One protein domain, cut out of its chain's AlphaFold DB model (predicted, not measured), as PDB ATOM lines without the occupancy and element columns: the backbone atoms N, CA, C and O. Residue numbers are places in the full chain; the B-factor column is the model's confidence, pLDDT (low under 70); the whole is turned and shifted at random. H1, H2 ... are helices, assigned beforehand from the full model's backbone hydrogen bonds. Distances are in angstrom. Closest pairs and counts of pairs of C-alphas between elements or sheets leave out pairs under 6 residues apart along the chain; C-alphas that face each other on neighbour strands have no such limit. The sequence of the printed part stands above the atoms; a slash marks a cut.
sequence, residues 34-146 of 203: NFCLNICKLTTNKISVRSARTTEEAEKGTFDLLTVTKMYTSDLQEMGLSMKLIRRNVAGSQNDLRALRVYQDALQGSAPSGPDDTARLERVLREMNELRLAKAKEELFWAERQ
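Overview. This is residues 34 to 146 of the 203 residues of an uncharacterized protein of Micromonas commoda (strain RCC299 / NOUM17 / CCMP2709) (UniProt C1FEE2). A long helix, H5, is the spine of this model, and H2 runs beside it the same way, while the short helices H3 and H4 pack crosswise on H5 and H4 also crosses H2. H1 is set more loosely near the later part of H5, joined to H2 by residues 45 to 54, and the last turns of H5, within residues 141 to 146, stick out. The printed part has 113 residues with five named helices, H1 to H5 in order along the chain, and no named strand; the class is all helix. It is compact, with a radius of gyration of the C-alphas of 14.8 A, yet elongated in outline, spanning 50 by 29 by 21 A.

Arrangement. H1, residues 34 to 44, only just touches H5, residues 115 to 145, with 3 pairs of C-alphas within 8 A; the closest C-alphas are those of Ile 39 and Ala 136, 6.2 A apart. H5 is the hub, touching the four other helices. H1 and H2, residues 55 to 78, are close but not clearly touching, the closest C-alphas being those of Asn 38 and Asp 75 at 7.9 A. H2 touches residues 118 to 132 of H5 at a shallow tilt of 29 degrees, the same way, closest at the C-alphas of Leu 76 and Arg 132, 6.2 A apart. H3, residues 83 to 90, touches H5 at a steep tilt of 62 degrees, opposite ways, with the C-alphas of Val 90 and Val 124 closest at 6.0 A. H4, residues 97 to 108, is about perpendicular to H2 at 89 degrees and touches it, closest at the C-alphas of Leu 66 and Ala 106, 5.6 A apart. H4 also touches H5, about perpendicular at 81 degrees, with the C-alphas of Ala 99 and Arg 120 closest at 6.2 A. H1 is apart from H3 and from H4. Every O i to N i+4 pair is within hydrogen-bond range in H3 and H4; the counts are 6 of 7 in H1, 18 of 20 in H2 and 26 of 27 in H5.

Along the chain. H1 begins at C-alpha 34, (12.410, -10.891, -24.529), and measures 16.4 A from first to last C-alpha. H2 measures 35.1 A, H3 10.2 A and H4 16.5 A. H5 measures 45.2 A and ends at C-alpha 145, (2.587, 0.424, -36.173).

Size, cuts and confidence. The C-alphas farthest apart are those of Thr 55 and Gln 146, 51.3 A. The printed part has no cut and no long link; the link from H2 to H3 is tight. The mean pLDDT of the printed part is 74.7, and residues 34 to 62, 139 and 141 to 146 are under 70.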
ATOM      1  N   ASN A  34      13.020  -9.650 -25.034       47.12
ATOM      2  CA  ASN A  34      12.410 -10.891 -24.529       47.12
ATOM      3  C   ASN A  34      11.067 -11.209 -25.211       47.12
ATOM      4  O   ASN A  34      10.646 -12.364 -25.281       47.12
ATOM      5  N   PHE A  35      10.393 -10.189 -25.744       47.41
ATOM      6  CA  PHE A  35       9.023 -10.297 -26.229       47.41
ATOM      7  C   PHE A  35       8.914 -10.972 -27.605       47.41
ATOM      8  O   PHE A  35       8.101 -11.881 -27.776       47.41
ATOM      9  N   CYS A  36       9.787 -10.628 -28.559       41.72
ATOM     10  CA  CYS A  36       9.855 -11.311 -29.861       41.72
ATOM     11  C   CYS A  36      10.197 -12.806 -29.716       41.72
ATOM     12  O   CYS A  36       9.620 -13.649 -30.402       41.72
ATOM     13  N   LEU A  37      11.082 -13.147 -28.771       47.03
ATOM     14  CA  LEU A  37      11.427 -14.531 -28.429       47.03
ATOM     15  C   LEU A  37      10.223 -15.312 -27.884       47.03
ATOM     16  O   LEU A  37      10.013 -16.465 -28.263       47.03
ATOM     17  N   ASN A  38       9.406 -14.686 -27.037       48.97
ATOM     18  CA  ASN A  38       8.227 -15.330 -26.462       48.97
ATOM     19  C   ASN A  38       7.121 -15.569 -27.498       48.97
ATOM     20  O   ASN A  38       6.519 -16.643 -27.494       48.97
ATOM     21  N   ILE A  39       6.898 -14.647 -28.442       51.00
ATOM     22  CA  ILE A  39       5.935 -14.847 -29.543       51.00
ATOM     23  C   ILE A  39       6.330 -16.031 -30.435       51.00
ATOM     24  O   ILE A  39       5.471 -16.837 -30.799       51.00
ATOM     25  N   CYS A  40       7.622 -16.198 -30.726       42.41
ATOM     26  CA  CYS A  40       8.115 -17.367 -31.458       42.41
ATOM     27  C   CYS A  40       7.941 -18.687 -30.680       42.41
ATOM     28  O   CYS A  40       7.747 -19.733 -31.294       42.41
ATOM     29  N   LYS A  41       7.962 -18.667 -29.339       50.16
ATOM     30  CA  LYS A  41       7.668 -19.849 -28.497       50.16
ATOM     31  C   LYS A  41       6.168 -20.171 -28.410       50.16
ATOM     32  O   LYS A  41       5.790 -21.326 -28.234       50.16
ATOM     33  N   LEU A  42       5.307 -19.161 -28.527       51.66
ATOM     34  CA  LEU A  42       3.846 -19.298 -28.487       51.66
ATOM     35  C   LEU A  42       3.279 -20.047 -29.703       51.66
ATOM     36  O   LEU A  42       2.308 -20.788 -29.573       51.66
ATOM     37  N   THR A  43       3.866 -19.864 -30.887       45.75
ATOM     38  CA  THR A  43       3.384 -20.476 -32.137       45.75
ATOM     39  C   THR A  43       3.740 -21.956 -32.271       45.75
ATOM     40  O   THR A  43       3.055 -22.678 -32.999       45.75
ATOM     41  N   THR A  44       4.760 -22.433 -31.554       41.84
ATOM     42  CA  THR A  44       5.221 -23.831 -31.593       41.84
ATOM     43  C   THR A  44       4.515 -24.729 -30.573       41.84
ATOM     44  O   THR A  44       4.390 -25.931 -30.803       41.84
ATOM     45  N   ASN A  45       3.968 -24.167 -29.490       47.66
ATOM     46  CA  ASN A  45       3.306 -24.910 -28.412       47.66
ATOM     47  C   ASN A  45       1.787 -25.068 -28.644       47.66
ATOM     48  O   ASN A  45       0.951 -24.589 -27.874       47.66
ATOM     49  N   LYS A  46       1.392 -25.751 -29.727       43.50
ATOM     50  CA  LYS A  46       0.004 -26.228 -29.880       43.50
ATOM     51  C   LYS A  46      -0.205 -27.453 -28.989       43.50
ATOM     52  O   LYS A  46       0.190 -28.555 -29.354       43.50
ATOM     53  N   ILE A  47      -0.866 -27.277 -27.849       45.81
ATOM     54  CA  ILE A  47      -1.276 -28.408 -27.009       45.81
ATOM     55  C   ILE A  47      -2.377 -29.196 -27.733       45.81
ATOM     56  O   ILE A  47      -3.468 -28.684 -27.989       45.81
ATOM     57  N   SER A  48      -2.086 -30.457 -28.060       39.75
ATOM     58  CA  SER A  48      -3.082 -31.452 -28.459       39.75
ATOM     59  C   SER A  48      -3.626 -32.097 -27.187       39.75
ATOM     60  O   SER A  48      -3.030 -33.028 -26.655       39.75
ATOM     61  N   VAL A  49      -4.738 -31.575 -26.663       46.41
ATOM     62  CA  VAL A  49      -5.430 -32.196 -25.524       46.41
ATOM     63  C   VAL A  49      -6.098 -33.476 -26.032       46.41
ATOM     64  O   VAL A  49      -7.204 -33.443 -26.576       46.41
ATOM     65  N   ARG A  50      -5.387 -34.605 -25.944       41.81
ATOM     66  CA  ARG A  50      -5.952 -35.939 -26.174       41.81
ATOM     67  C   ARG A  50      -6.634 -36.396 -24.888       41.81
ATOM     68  O   ARG A  50      -5.972 -36.686 -23.903       41.81
ATOM     69  N   SER A  51      -7.958 -36.481 -24.932       35.38
ATOM     70  CA  SER A  51      -8.773 -37.111 -23.890       35.38
ATOM     71  C   SER A  51      -8.428 -38.604 -23.805       35.38
ATOM     72  O   SER A  51      -8.768 -39.346 -24.728       35.38
ATOM     73  N   ALA A  52      -7.784 -39.056 -22.724       37.88
ATOM     74  CA  ALA A  52      -7.428 -40.465 -22.525       37.88
ATOM     75  C   ALA A  52      -8.027 -41.051 -21.235       37.88
ATOM     76  O   ALA A  52      -8.041 -40.422 -20.179       37.88
ATOM     77  N   ARG A  53      -8.552 -42.277 -21.368       42.31
ATOM     78  CA  ARG A  53      -9.105 -43.138 -20.314       42.31
ATOM     79  C   ARG A  53      -8.042 -44.158 -19.895       42.31
ATOM     80  O   ARG A  53      -7.922 -45.162 -20.580       42.31
ATOM     81  N   THR A  54      -7.370 -43.938 -18.769       42.38
ATOM     82  CA  THR A  54      -6.743 -44.951 -17.887       42.38
ATOM     83  C   THR A  54      -6.186 -44.234 -16.651       42.38
ATOM     84  O   THR A  54      -5.740 -43.091 -16.728       42.38
ATOM     85  N   THR A  55      -6.243 -44.878 -15.483       49.53
ATOM     86  CA  THR A  55      -5.942 -44.276 -14.169       49.53
ATOM     87  C   THR A  55      -4.481 -43.850 -13.982       49.53
ATOM     88  O   THR A  55      -4.239 -42.870 -13.288       49.53
ATOM     89  N   GLU A  56      -3.517 -44.503 -14.638       48.81
ATOM     90  CA  GLU A  56      -2.091 -44.123 -14.572       48.81
ATOM     91  C   GLU A  56      -1.727 -42.974 -15.536       48.81
ATOM     92  O   GLU A  56      -0.869 -42.143 -15.240       48.81
ATOM     93  N   GLU A  57      -2.420 -42.858 -16.674       53.66
ATOM     94  CA  GLU A  57      -2.255 -41.725 -17.596       53.66
ATOM     95  C   GLU A  57      -2.939 -40.455 -17.073       53.66
ATOM     96  O   GLU A  57      -2.504 -39.346 -17.385       53.66
ATOM     97  N   ALA A  58      -3.968 -40.602 -16.232       53.72
ATOM     98  CA  ALA A  58      -4.672 -39.488 -15.604       53.72
ATOM     99  C   ALA A  58      -3.780 -38.699 -14.626       53.72
ATOM    100  O   ALA A  58      -3.829 -37.468 -14.605       53.72
ATOM    101  N   GLU A  59      -2.918 -39.368 -13.853       54.91
ATOM    102  CA  GLU A  59      -1.961 -38.685 -12.967       54.91
ATOM    103  C   GLU A  59      -0.867 -37.951 -13.757       54.91
ATOM    104  O   GLU A  59      -0.517 -36.810 -13.456       54.91
ATOM    105  N   LYS A  60      -0.381 -38.555 -14.847       60.78
ATOM    106  CA  LYS A  60       0.584 -37.903 -15.741       60.78
ATOM    107  C   LYS A  60      -0.035 -36.709 -16.480       60.78
ATOM    108  O   LYS A  60       0.603 -35.666 -16.602       60.78
ATOM    109  N   GLY A  61      -1.285 -36.841 -16.926       65.81
ATOM    110  CA  GLY A  61      -2.047 -35.770 -17.570       65.81
ATOM    111  C   GLY A  61      -2.384 -34.622 -16.618       65.81
ATOM    112  O   GLY A  61      -2.287 -33.460 -16.999       65.81
ATOM    113  N   THR A  62      -2.708 -34.909 -15.355       68.38
ATOM    114  CA  THR A  62      -2.955 -33.861 -14.348       68.38
ATOM    115  C   THR A  62      -1.687 -33.090 -14.000       68.38
ATOM    116  O   THR A  62      -1.737 -31.862 -13.938       68.38
ATOM    117  N   PHE A  63      -0.537 -33.753 -13.860       71.25
ATOM    118  CA  PHE A  63       0.746 -33.067 -13.673       71.25
ATOM    119  C   PHE A  63       1.105 -32.148 -14.856       71.25
ATOM    120  O   PHE A  63       1.574 -31.019 -14.659       71.25
ATOM    121  N   ASP A  64       0.832 -32.596 -16.082       83.00
ATOM    122  CA  ASP A  64       1.026 -31.794 -17.292       83.00
ATOM    123  C   ASP A  64       0.103 -30.559 -17.292       83.00
ATOM    124  O   ASP A  64       0.564 -29.430 -17.452       83.00
ATOM    125  N   LEU A  65      -1.180 -30.732 -16.950       83.94
ATOM    126  CA  LEU A  65      -2.147 -29.631 -16.829       83.94
ATOM    127  C   LEU A  65      -1.718 -28.572 -15.801       83.94
ATOM    128  O   LEU A  65      -1.834 -27.373 -16.066       83.94
ATOM    129  N   LEU A  66      -1.194 -28.979 -14.641       87.25
ATOM    130  CA  LEU A  66      -0.702 -28.048 -13.616       87.25
ATOM    131  C   LEU A  66       0.502 -27.241 -14.115       87.25
ATOM    132  O   LEU A  66       0.574 -26.022 -13.917       87.25
ATOM    133  N   THR A  67       1.431 -27.909 -14.796       86.56
ATOM    134  CA  THR A  67       2.623 -27.276 -15.373       86.56
ATOM    135  C   THR A  67       2.232 -26.276 -16.460       86.56
ATOM    136  O   THR A  67       2.663 -25.119 -16.433       86.56
ATOM    137  N   VAL A  68       1.328 -26.677 -17.358       86.94
ATOM    138  CA  VAL A  68       0.767 -25.828 -18.415       86.94
ATOM    139  C   VAL A  68       0.047 -24.617 -17.827       86.94
ATOM    140  O   VAL A  68       0.249 -23.501 -18.302       86.94
ATOM    141  N   THR A  69      -0.736 -24.797 -16.761       88.50
ATOM    142  CA  THR A  69      -1.452 -23.700 -16.089       88.50
ATOM    143  C   THR A  69      -0.491 -22.616 -15.607       88.50
ATOM    144  O   THR A  69      -0.711 -21.425 -15.859       88.50
ATOM    145  N   LYS A  70       0.601 -23.014 -14.943       89.81
ATOM    146  CA  LYS A  70       1.627 -22.085 -14.453       89.81
ATOM    147  C   LYS A  70       2.339 -21.386 -15.606       89.81
ATOM    148  O   LYS A  70       2.447 -20.161 -15.586       89.81
ATOM    149  N   MET A  71       2.737 -22.138 -16.632       88.00
ATOM    150  CA  MET A  71       3.386 -21.597 -17.828       88.00
ATOM    151  C   MET A  71       2.496 -20.557 -18.520       88.00
ATOM    152  O   MET A  71       2.903 -19.420 -18.726       88.00
ATOM    153  N   TYR A  72       1.237 -20.905 -18.790       88.44
ATOM    154  CA  TYR A  72       0.278 -20.027 -19.464       88.44
ATOM    155  C   TYR A  72       0.013 -18.747 -18.679       88.44
ATOM    156  O   TYR A  72      -0.134 -17.672 -19.262       88.44
ATOM    157  N   THR A  73      -0.034 -18.861 -17.356       89.12
ATOM    158  CA  THR A  73      -0.229 -17.715 -16.473       89.12
ATOM    159  C   THR A  73       1.001 -16.811 -16.453       89.12
ATOM    160  O   THR A  73       0.833 -15.597 -16.551       89.12
ATOM    161  N   SER A  74       2.213 -17.377 -16.388       88.56
ATOM    162  CA  SER A  74       3.469 -16.617 -16.484       88.56
ATOM    163  C   SER A  74       3.551 -15.867 -17.808       88.56
ATOM    164  O   SER A  74       3.740 -14.656 -17.821       88.56
ATOM    165  N   ASP A  75       3.276 -16.552 -18.918       84.56
ATOM    166  CA  ASP A  75       3.333 -15.961 -20.255       84.56
ATOM    167  C   ASP A  75       2.346 -14.787 -20.410       84.56
ATOM    168  O   ASP A  75       2.674 -13.752 -20.990       84.56
ATOM    169  N   LEU A  76       1.130 -14.899 -19.860       85.81
ATOM    170  CA  LEU A  76       0.163 -13.793 -19.853       85.81
ATOM    171  C   LEU A  76       0.615 -12.618 -18.977       85.81
ATOM    172  O   LEU A  76       0.368 -11.464 -19.339       85.81
ATOM    173  N   GLN A  77       1.254 -12.889 -17.839       88.00
ATOM    174  CA  GLN A  77       1.807 -11.845 -16.976       88.00
ATOM    175  C   GLN A  77       2.979 -11.124 -17.648       88.00
ATOM    176  O   GLN A  77       3.035  -9.896 -17.600       88.00
ATOM    177  N   GLU A  78       3.851 -11.855 -18.342       84.00
ATOM    178  CA  GLU A  78       4.950 -11.300 -19.138       84.00
ATOM    179  C   GLU A  78       4.442 -10.424 -20.294       84.00
ATOM    180  O   GLU A  78       5.014  -9.373 -20.569       84.00
ATOM    181  N   MET A  79       3.307 -10.779 -20.910       78.25
ATOM    182  CA  MET A  79       2.613  -9.934 -21.898       78.25
ATOM    183  C   MET A  79       1.860  -8.737 -21.275       78.25
ATOM    184  O   MET A  79       1.141  -8.004 -21.961       78.25
ATOM    185  N   GLY A  80       1.997  -8.512 -19.966       81.12
ATOM    186  CA  GLY A  80       1.462  -7.348 -19.264       81.12
ATOM    187  C   GLY A  80      -0.003  -7.462 -18.838       81.12
ATOM    188  O   GLY A  80      -0.628  -6.441 -18.531       81.12
ATOM    189  N   LEU A  81      -0.589  -8.667 -18.802       85.38
ATOM    190  CA  LEU A  81      -1.911  -8.854 -18.203       85.38
ATOM    191  C   LEU A  81      -1.809  -8.965 -16.683       85.38
ATOM    192  O   LEU A  81      -1.087  -9.788 -16.132       85.38
ATOM    193  N   SER A  82      -2.632  -8.182 -15.986       89.38
ATOM    194  CA  SER A  82      -2.771  -8.329 -14.538       89.38
ATOM    195  C   SER A  82      -3.534  -9.606 -14.172       89.38
ATOM    196  O   SER A  82      -4.490  -9.999 -14.848       89.38
ATOM    197  N   MET A  83      -3.218 -10.189 -13.012       88.69
ATOM    198  CA  MET A  83      -3.958 -11.338 -12.469       88.69
ATOM    199  C   MET A  83      -5.455 -11.081 -12.278       88.69
ATOM    200  O   MET A  83      -6.249 -12.019 -12.257       88.69
ATOM    201  N   LYS A  84      -5.874  -9.821 -12.128       89.38
ATOM    202  CA  LYS A  84      -7.298  -9.463 -12.068       89.38
ATOM    203  C   LYS A  84      -7.985  -9.690 -13.420       89.38
ATOM    204  O   LYS A  84      -9.097 -10.204 -13.454       89.38
ATOM    205  N   LEU A  85      -7.315  -9.344 -14.520       88.56
ATOM    206  CA  LEU A  85      -7.820  -9.560 -15.877       88.56
ATOM    207  C   LEU A  85      -7.784 -11.035 -16.265       88.56
ATOM    208  O   LEU A  85      -8.750 -11.514 -16.848       88.56
ATOM    209  N   ILE A  86      -6.714 -11.752 -15.914       89.25
ATOM    210  CA  ILE A  86      -6.609 -13.195 -16.171       89.25
ATOM    211  C   ILE A  86      -7.762 -13.920 -15.473       89.25
ATOM    212  O   ILE A  86      -8.547 -14.585 -16.135       89.25
ATOM    213  N   ARG A  87      -7.960 -13.681 -14.169       89.75
ATOM    214  CA  ARG A  87      -9.082 -14.251 -13.402       89.75
ATOM    215  C   ARG A  87     -10.452 -13.920 -13.990       89.75
ATOM    216  O   ARG A  87     -11.317 -14.784 -14.028       89.75
ATOM    217  N   ARG A  88     -10.643 -12.690 -14.474       89.69
ATOM    218  CA  ARG A  88     -11.890 -12.292 -15.138       89.69
ATOM    219  C   ARG A  88     -12.122 -13.060 -16.440       89.69
ATOM    220  O   ARG A  88     -13.249 -13.447 -16.696       89.69
ATOM    221  N   ASN A  89     -11.082 -13.265 -17.248       88.69
ATOM    222  CA  ASN A  89     -11.202 -14.052 -18.477       88.69
ATOM    223  C   ASN A  89     -11.446 -15.534 -18.171       88.69
ATOM    224  O   ASN A  89     -12.297 -16.133 -18.806       88.69
ATOM    225  N   VAL A  90     -10.776 -16.089 -17.155       88.75
ATOM    226  CA  VAL A  90     -10.968 -17.477 -16.696       88.75
ATOM    227  C   VAL A  90     -12.394 -17.735 -16.199       88.75
ATOM    228  O   VAL A  90     -12.938 -18.809 -16.422       88.75
ATOM    229  N   ALA A  91     -13.011 -16.764 -15.525       86.62
ATOM    230  CA  ALA A  91     -14.411 -16.869 -15.116       86.62
ATOM    231  C   ALA A  91     -15.389 -16.773 -16.309       86.62
ATOM    232  O   ALA A  91     -16.567 -17.096 -16.167       86.62
ATOM    233  N   GLY A  92     -14.921 -16.328 -17.479       86.50
ATOM    234  CA  GLY A  92     -15.729 -16.181 -18.683       86.50
ATOM    235  C   GLY A  92     -16.855 -15.149 -18.555       86.50
ATOM    236  O   GLY A  92     -16.932 -14.360 -17.610       86.50
ATOM    237  N   SER A  93     -17.761 -15.153 -19.535       82.06
ATOM    238  CA  SER A  93     -18.942 -14.275 -19.557       82.06
ATOM    239  C   SER A  93     -20.005 -14.673 -18.530       82.06
ATOM    240  O   SER A  93     -20.740 -13.812 -18.051       82.06
ATOM    241  N   GLN A  94     -20.070 -15.960 -18.177       83.38
ATOM    242  CA  GLN A  94     -21.031 -16.510 -17.215       83.38
ATOM    243  C   GLN A  94     -20.555 -16.397 -15.758       83.38
ATOM    244  O   GLN A  94     -21.306 -16.724 -14.843       83.38
ATOM    245  N   ASN A  95     -19.344 -15.876 -15.534       85.69
ATOM    246  CA  ASN A  95     -18.724 -15.731 -14.218       85.69
ATOM    247  C   ASN A  95     -18.694 -17.054 -13.430       85.69
ATOM    248  O   ASN A  95     -19.141 -17.140 -12.283       85.69
ATOM    249  N   ASP A  96     -18.158 -18.095 -14.063       86.88
ATOM    250  CA  ASP A  96     -18.060 -19.437 -13.506       86.88
ATOM    251  C   ASP A  96     -17.087 -19.476 -12.316       86.88
ATOM    252  O   ASP A  96     -15.881 -19.707 -12.444       86.88
ATOM    253  N   LEU A  97     -17.633 -19.309 -11.109       88.44
ATOM    254  CA  LEU A  97     -16.874 -19.351  -9.851       88.44
ATOM    255  C   LEU A  97     -16.168 -20.697  -9.634       88.44
ATOM    256  O   LEU A  97     -15.101 -20.746  -9.022       88.44
ATOM    257  N   ARG A  98     -16.742 -21.794 -10.147       88.25
ATOM    258  CA  ARG A  98     -16.114 -23.123 -10.088       88.25
ATOM    259  C   ARG A  98     -14.879 -23.208 -10.980       88.25
ATOM    260  O   ARG A  98     -13.860 -23.708 -10.524       88.25
ATOM    261  N   ALA A  99     -14.941 -22.682 -12.204       87.06
ATOM    262  CA  ALA A  99     -13.790 -22.651 -13.107       87.06
ATOM    263  C   ALA A  99     -12.652 -21.810 -12.514       87.06
ATOM    264  O   ALA A  99     -11.495 -22.229 -12.512       87.06
ATOM    265  N   LEU A 100     -12.999 -20.668 -11.912       89.44
ATOM    266  CA  LEU A 100     -12.051 -19.827 -11.188       89.44
ATOM    267  C   LEU A 100     -11.385 -20.572 -10.023       89.44
ATOM    268  O   LEU A 100     -10.177 -20.447  -9.836       89.44
ATOM    269  N   ARG A 101     -12.166 -21.322  -9.239       90.62
ATOM    270  CA  ARG A 101     -11.655 -22.089  -8.101       90.62
ATOM    271  C   ARG A 101     -10.699 -23.186  -8.556       90.62
ATOM    272  O   ARG A 101      -9.561 -23.188  -8.115       90.62
ATOM    273  N   VAL A 102     -11.115 -24.021  -9.510       91.12
ATOM    274  CA  VAL A 102     -10.272 -25.098 -10.061       91.12
ATOM    275  C   VAL A 102      -8.973 -24.536 -10.648       91.12
ATOM    276  O   VAL A 102      -7.904 -25.094 -10.430       91.12
ATOM    277  N   TYR A 103      -9.030 -23.392 -11.333       90.69
ATOM    278  CA  TYR A 103      -7.836 -22.708 -11.833       90.69
ATOM    279  C   TYR A 103      -6.921 -22.184 -10.711       90.69
ATOM    280  O   TYR A 103      -5.699 -22.294 -10.805       90.69
ATOM    281  N   GLN A 104      -7.481 -21.612  -9.642       91.69
ATOM    282  CA  GLN A 104      -6.694 -21.147  -8.495       91.69
ATOM    283  C   GLN A 104      -6.041 -22.306  -7.744       91.69
ATOM    284  O   GLN A 104      -4.870 -22.206  -7.379       91.69
ATOM    285  N   ASP A 105      -6.774 -23.398  -7.565       91.19
ATOM    286  CA  ASP A 105      -6.283 -24.622  -6.942       91.19
ATOM    287  C   ASP A 105      -5.150 -25.221  -7.800       91.19
ATOM    288  O   ASP A 105      -4.072 -25.525  -7.281       91.19
ATOM    289  N   ALA A 106      -5.314 -25.242  -9.129       89.00
ATOM    290  CA  ALA A 106      -4.281 -25.664 -10.076       89.00
ATOM    291  C   ALA A 106      -3.014 -24.788 -10.014       89.00
ATOM    292  O   ALA A 106      -1.891 -25.298 -10.027       89.00
ATOM    293  N   LEU A 107      -3.157 -23.466  -9.879       89.12
ATOM    294  CA  LEU A 107      -2.017 -22.563  -9.675       89.12
ATOM    295  C   LEU A 107      -1.265 -22.850  -8.372       89.12
ATOM    296  O   LEU A 107      -0.034 -22.771  -8.343       89.12
ATOM    297  N   GLN A 108      -1.991 -23.208  -7.315       89.75
ATOM    298  CA  GLN A 108      -1.422 -23.610  -6.028       89.75
ATOM    299  C   GLN A 108      -0.806 -25.019  -6.066       89.75
ATOM    300  O   GLN A 108      -0.125 -25.412  -5.125       89.75
ATOM    301  N   GLY A 109      -0.972 -25.755  -7.170       84.94
ATOM    302  CA  GLY A 109      -0.439 -27.104  -7.359       84.94
ATOM    303  C   GLY A 109      -1.375 -28.217  -6.892       84.94
ATOM    304  O   GLY A 109      -0.945 -29.363  -6.819       84.94
ATOM    305  N   SER A 110      -2.634 -27.901  -6.592       85.62
ATOM    306  CA  SER A 110      -3.651 -28.902  -6.272       85.62
ATOM    307  C   SER A 110      -4.247 -29.466  -7.559       85.62
ATOM    308  O   SER A 110      -4.727 -28.715  -8.409       85.62
ATOM    309  N   ALA A 111      -4.211 -30.790  -7.710       80.06
ATOM    310  CA  ALA A 111      -4.813 -31.461  -8.855       80.06
ATOM    311  C   ALA A 111      -6.355 -31.349  -8.823       80.06
ATOM    312  O   ALA A 111      -6.956 -31.381  -7.745       80.06
ATOM    313  N   PRO A 112      -7.009 -31.225  -9.991       81.88
ATOM    314  CA  PRO A 112      -8.467 -31.196 -10.086       81.88
ATOM    315  C   PRO A 112      -9.094 -32.486  -9.537       81.88
ATOM    316  O   PRO A 112      -8.626 -33.593  -9.805       81.88
ATOM    317  N   SER A 113     -10.176 -32.338  -8.771       77.69
ATOM    318  CA  SER A 113     -10.847 -33.449  -8.095       77.69
ATOM    319  C   SER A 113     -11.878 -34.099  -9.019       77.69
ATOM    320  O   SER A 113     -13.068 -33.807  -8.972       77.69
ATOM    321  N   GLY A 114     -11.411 -35.010  -9.873       81.00
ATOM    322  CA  GLY A 114     -12.268 -35.841 -10.722       81.00
ATOM    323  C   GLY A 114     -12.455 -35.332 -12.160       81.00
ATOM    324  O   GLY A 114     -11.943 -34.274 -12.532       81.00
ATOM    325  N   PRO A 115     -13.181 -36.107 -12.990       80.44
ATOM    326  CA  PRO A 115     -13.229 -35.920 -14.443       80.44
ATOM    327  C   PRO A 115     -13.946 -34.635 -14.887       80.44
ATOM    328  O   PRO A 115     -13.647 -34.085 -15.946       80.44
ATOM    329  N   ASP A 116     -14.887 -34.134 -14.088       85.69
ATOM    330  CA  ASP A 116     -15.594 -32.889 -14.399       85.69
ATOM    331  C   ASP A 116     -14.701 -31.663 -14.173       85.69
ATOM    332  O   ASP A 116     -14.735 -30.710 -14.956       85.69
ATOM    333  N   ASP A 117     -13.882 -31.686 -13.119       86.38
ATOM    334  CA  ASP A 117     -12.959 -30.600 -12.796       86.38
ATOM    335  C   ASP A 117     -11.759 -30.588 -13.748       86.38
ATOM    336  O   ASP A 117     -11.332 -29.509 -14.167       86.38
ATOM    337  N   THR A 118     -11.262 -31.757 -14.174       86.06
ATOM    338  CA  THR A 118     -10.238 -31.839 -15.231       86.06
ATOM    339  C   THR A 118     -10.763 -31.272 -16.547       86.06
ATOM    340  O   THR A 118     -10.115 -30.405 -17.129       86.06
ATOM    341  N   ALA A 119     -11.966 -31.663 -16.982       86.12
ATOM    342  CA  ALA A 119     -12.567 -31.150 -18.215       86.12
ATOM    343  C   ALA A 119     -12.796 -29.625 -18.169       86.12
ATOM    344  O   ALA A 119     -12.659 -28.926 -19.179       86.12
ATOM    345  N   ARG A 120     -13.128 -29.080 -16.991       87.69
ATOM    346  CA  ARG A 120     -13.237 -27.627 -16.779       87.69
ATOM    347  C   ARG A 120     -11.883 -26.941 -16.869       87.69
ATOM    348  O   ARG A 120     -11.781 -25.925 -17.555       87.69
ATOM    349  N   LEU A 121     -10.858 -27.487 -16.219       88.50
ATOM    350  CA  LEU A 121      -9.503 -26.944 -16.281       88.50
ATOM    351  C   LEU A 121      -8.968 -26.958 -17.718       88.50
ATOM    352  O   LEU A 121      -8.434 -25.955 -18.179       88.50
ATOM    353  N   GLU A 122      -9.183 -28.041 -18.463       87.75
ATOM    354  CA  GLU A 122      -8.815 -28.138 -19.880       87.75
ATOM    355  C   GLU A 122      -9.491 -27.064 -20.739       87.75
ATOM    356  O   GLU A 122      -8.849 -26.459 -21.603       87.75
ATOM    357  N   ARG A 123     -10.781 -26.794 -20.498       88.75
ATOM    358  CA  ARG A 123     -11.503 -25.714 -21.186       88.75
ATOM    359  C   ARG A 123     -10.890 -24.353 -20.872       88.75
ATOM    360  O   ARG A 123     -10.580 -23.610 -21.799       88.75
ATOM    361  N   VAL A 124     -10.657 -24.064 -19.591       90.44
ATOM    362  CA  VAL A 124     -10.011 -22.820 -19.150       90.44
ATOM    363  C   VAL A 124      -8.641 -22.659 -19.808       90.44
ATOM    364  O   VAL A 124      -8.326 -21.591 -20.325       90.44
ATOM    365  N   LEU A 125      -7.829 -23.716 -19.849       88.69
ATOM    366  CA  LEU A 125      -6.504 -23.665 -20.466       88.69
ATOM    367  C   LEU A 125      -6.564 -23.434 -21.974       88.69
ATOM    368  O   LEU A 125      -5.734 -22.699 -22.509       88.69
ATOM    369  N   ARG A 126      -7.559 -24.001 -22.661       87.62
ATOM    370  CA  ARG A 126      -7.796 -23.722 -24.081       87.62
ATOM    371  C   ARG A 126      -8.118 -22.248 -24.311       87.62
ATOM    372  O   ARG A 126      -7.479 -21.617 -25.149       87.62
ATOM    373  N   GLU A 127      -9.040 -21.692 -23.533       87.25
ATOM    374  CA  GLU A 127      -9.409 -20.273 -23.607       87.25
ATOM    375  C   GLU A 127      -8.220 -19.361 -23.263       87.25
ATOM    376  O   GLU A 127      -7.984 -18.349 -23.924       87.25
ATOM    377  N   MET A 128      -7.401 -19.739 -22.279       86.69
ATOM    378  CA  MET A 128      -6.169 -19.019 -21.952       86.69
ATOM    379  C   MET A 128      -5.153 -19.062 -23.094       86.69
ATOM    380  O   MET A 128      -4.499 -18.053 -23.354       86.69
ATOM    381  N   ASN A 129      -5.019 -20.188 -23.797       86.56
ATOM    382  CA  ASN A 129      -4.154 -20.277 -24.971       86.56
ATOM    383  C   ASN A 129      -4.636 -19.352 -26.100       86.56
ATOM    384  O   ASN A 129      -3.843 -18.642 -26.715       86.56
ATOM    385  N   GLU A 130      -5.945 -19.301 -26.343       86.06
ATOM    386  CA  GLU A 130      -6.528 -18.369 -27.311       86.06
ATOM    387  C   GLU A 130      -6.288 -16.910 -26.909       86.06
ATOM    388  O   GLU A 130      -5.858 -16.109 -27.740       86.06
ATOM    389  N   LEU A 131      -6.471 -16.573 -25.628       85.50
ATOM    390  CA  LEU A 131      -6.185 -15.239 -25.098       85.50
ATOM    391  C   LEU A 131      -4.712 -14.864 -25.280       85.50
ATOM    392  O   LEU A 131      -4.405 -13.738 -25.678       85.50
ATOM    393  N   ARG A 132      -3.800 -15.802 -25.014       83.50
ATOM    394  CA  ARG A 132      -2.362 -15.624 -25.230       83.50
ATOM    395  C   ARG A 132      -2.049 -15.318 -26.692       83.50
ATOM    396  O   ARG A 132      -1.323 -14.369 -26.971       83.50
ATOM    397  N   LEU A 133      -2.615 -16.089 -27.620       82.62
ATOM    398  CA  LEU A 133      -2.430 -15.885 -29.057       82.62
ATOM    399  C   LEU A 133      -3.030 -14.557 -29.526       82.62
ATOM    400  O   LEU A 133      -2.407 -13.847 -30.313       82.62
ATOM    401  N   ALA A 134      -4.220 -14.200 -29.042       81.25
ATOM    402  CA  ALA A 134      -4.860 -12.927 -29.354       81.25
ATOM    403  C   ALA A 134      -4.013 -11.747 -28.866       81.25
ATOM    404  O   ALA A 134      -3.816 -10.783 -29.602       81.25
ATOM    405  N   LYS A 135      -3.446 -11.852 -27.659       81.38
ATOM    406  CA  LYS A 135      -2.555 -10.835 -27.100       81.38
ATOM    407  C   LYS A 135      -1.242 -10.728 -27.854       81.38
ATOM    408  O   LYS A 135      -0.858  -9.625 -28.213       81.38
ATOM    409  N   ALA A 136      -0.611 -11.847 -28.187       77.19
ATOM    410  CA  ALA A 136       0.580 -11.840 -29.027       77.19
ATOM    411  C   ALA A 136       0.319 -11.168 -30.389       77.19
ATOM    412  O   ALA A 136       1.114 -10.345 -30.832       77.19
ATOM    413  N   LYS A 137      -0.822 -11.458 -31.029       76.50
ATOM    414  CA  LYS A 137      -1.230 -10.809 -32.287       76.50
ATOM    415  C   LYS A 137      -1.478  -9.313 -32.127       76.50
ATOM    416  O   LYS A 137      -1.075  -8.547 -32.992       76.50
ATOM    417  N   GLU A 138      -2.143  -8.904 -31.052       74.19
ATOM    418  CA  GLU A 138      -2.382  -7.492 -30.751       74.19
ATOM    419  C   GLU A 138      -1.053  -6.745 -30.573       74.19
ATOM    420  O   GLU A 138      -0.848  -5.690 -31.162       74.19
ATOM    421  N   GLU A 139      -0.116  -7.311 -29.821       68.62
ATOM    422  CA  GLU A 139       1.191  -6.692 -29.595       68.62
ATOM    423  C   GLU A 139       2.035  -6.653 -30.879       68.62
ATOM    424  O   GLU A 139       2.688  -5.645 -31.128       68.62
ATOM    425  N   LEU A 140       1.961  -7.670 -31.750       70.19
ATOM    426  CA  LEU A 140       2.546  -7.609 -33.100       70.19
ATOM    427  C   LEU A 140       1.914  -6.502 -33.947       70.19
ATOM    428  O   LEU A 140       2.626  -5.725 -34.578       70.19
ATOM    429  N   PHE A 141       0.583  -6.411 -33.934       69.50
ATOM    430  CA  PHE A 141      -0.166  -5.391 -34.663       69.50
ATOM    431  C   PHE A 141       0.242  -3.975 -34.236       69.50
ATOM    432  O   PHE A 141       0.344  -3.081 -35.082       69.50
ATOM    433  N   TRP A 142       0.486  -3.766 -32.939       65.25
ATOM    434  CA  TRP A 142       0.973  -2.492 -32.415       65.25
ATOM    435  C   TRP A 142       2.465  -2.283 -32.674       65.25
ATOM    436  O   TRP A 142       2.847  -1.170 -33.022       65.25
ATOM    437  N   ALA A 143       3.306  -3.315 -32.567       68.56
ATOM    438  CA  ALA A 143       4.738  -3.228 -32.855       68.56
ATOM    439  C   ALA A 143       5.015  -2.850 -34.319       68.56
ATOM    440  O   ALA A 143       5.889  -2.030 -34.579       68.56
ATOM    441  N   GLU A 144       4.228  -3.373 -35.261       65.00
ATOM    442  CA  GLU A 144       4.296  -3.013 -36.686       65.00
ATOM    443  C   GLU A 144       3.916  -1.541 -36.949       65.00
ATOM    444  O   GLU A 144       4.371  -0.929 -37.916       65.00
ATOM    445  N   ARG A 145       3.094  -0.955 -36.067       61.53
ATOM    446  CA  ARG A 145       2.587   0.424 -36.173       61.53
ATOM    447  C   ARG A 145       3.333   1.433 -35.306       61.53
ATOM    448  O   ARG A 145       3.123   2.634 -35.474       61.53
ATOM    449  N   GLN A 146       4.198   0.996 -34.392       46.66
ATOM    450  CA  GLN A 146       5.028   1.903 -33.599       46.66
ATOM    451  C   GLN A 146       6.018   2.628 -34.520       46.66
ATOM    452  O   GLN A 146       7.011   2.054 -34.955       46.66
TER     453      GLN A 146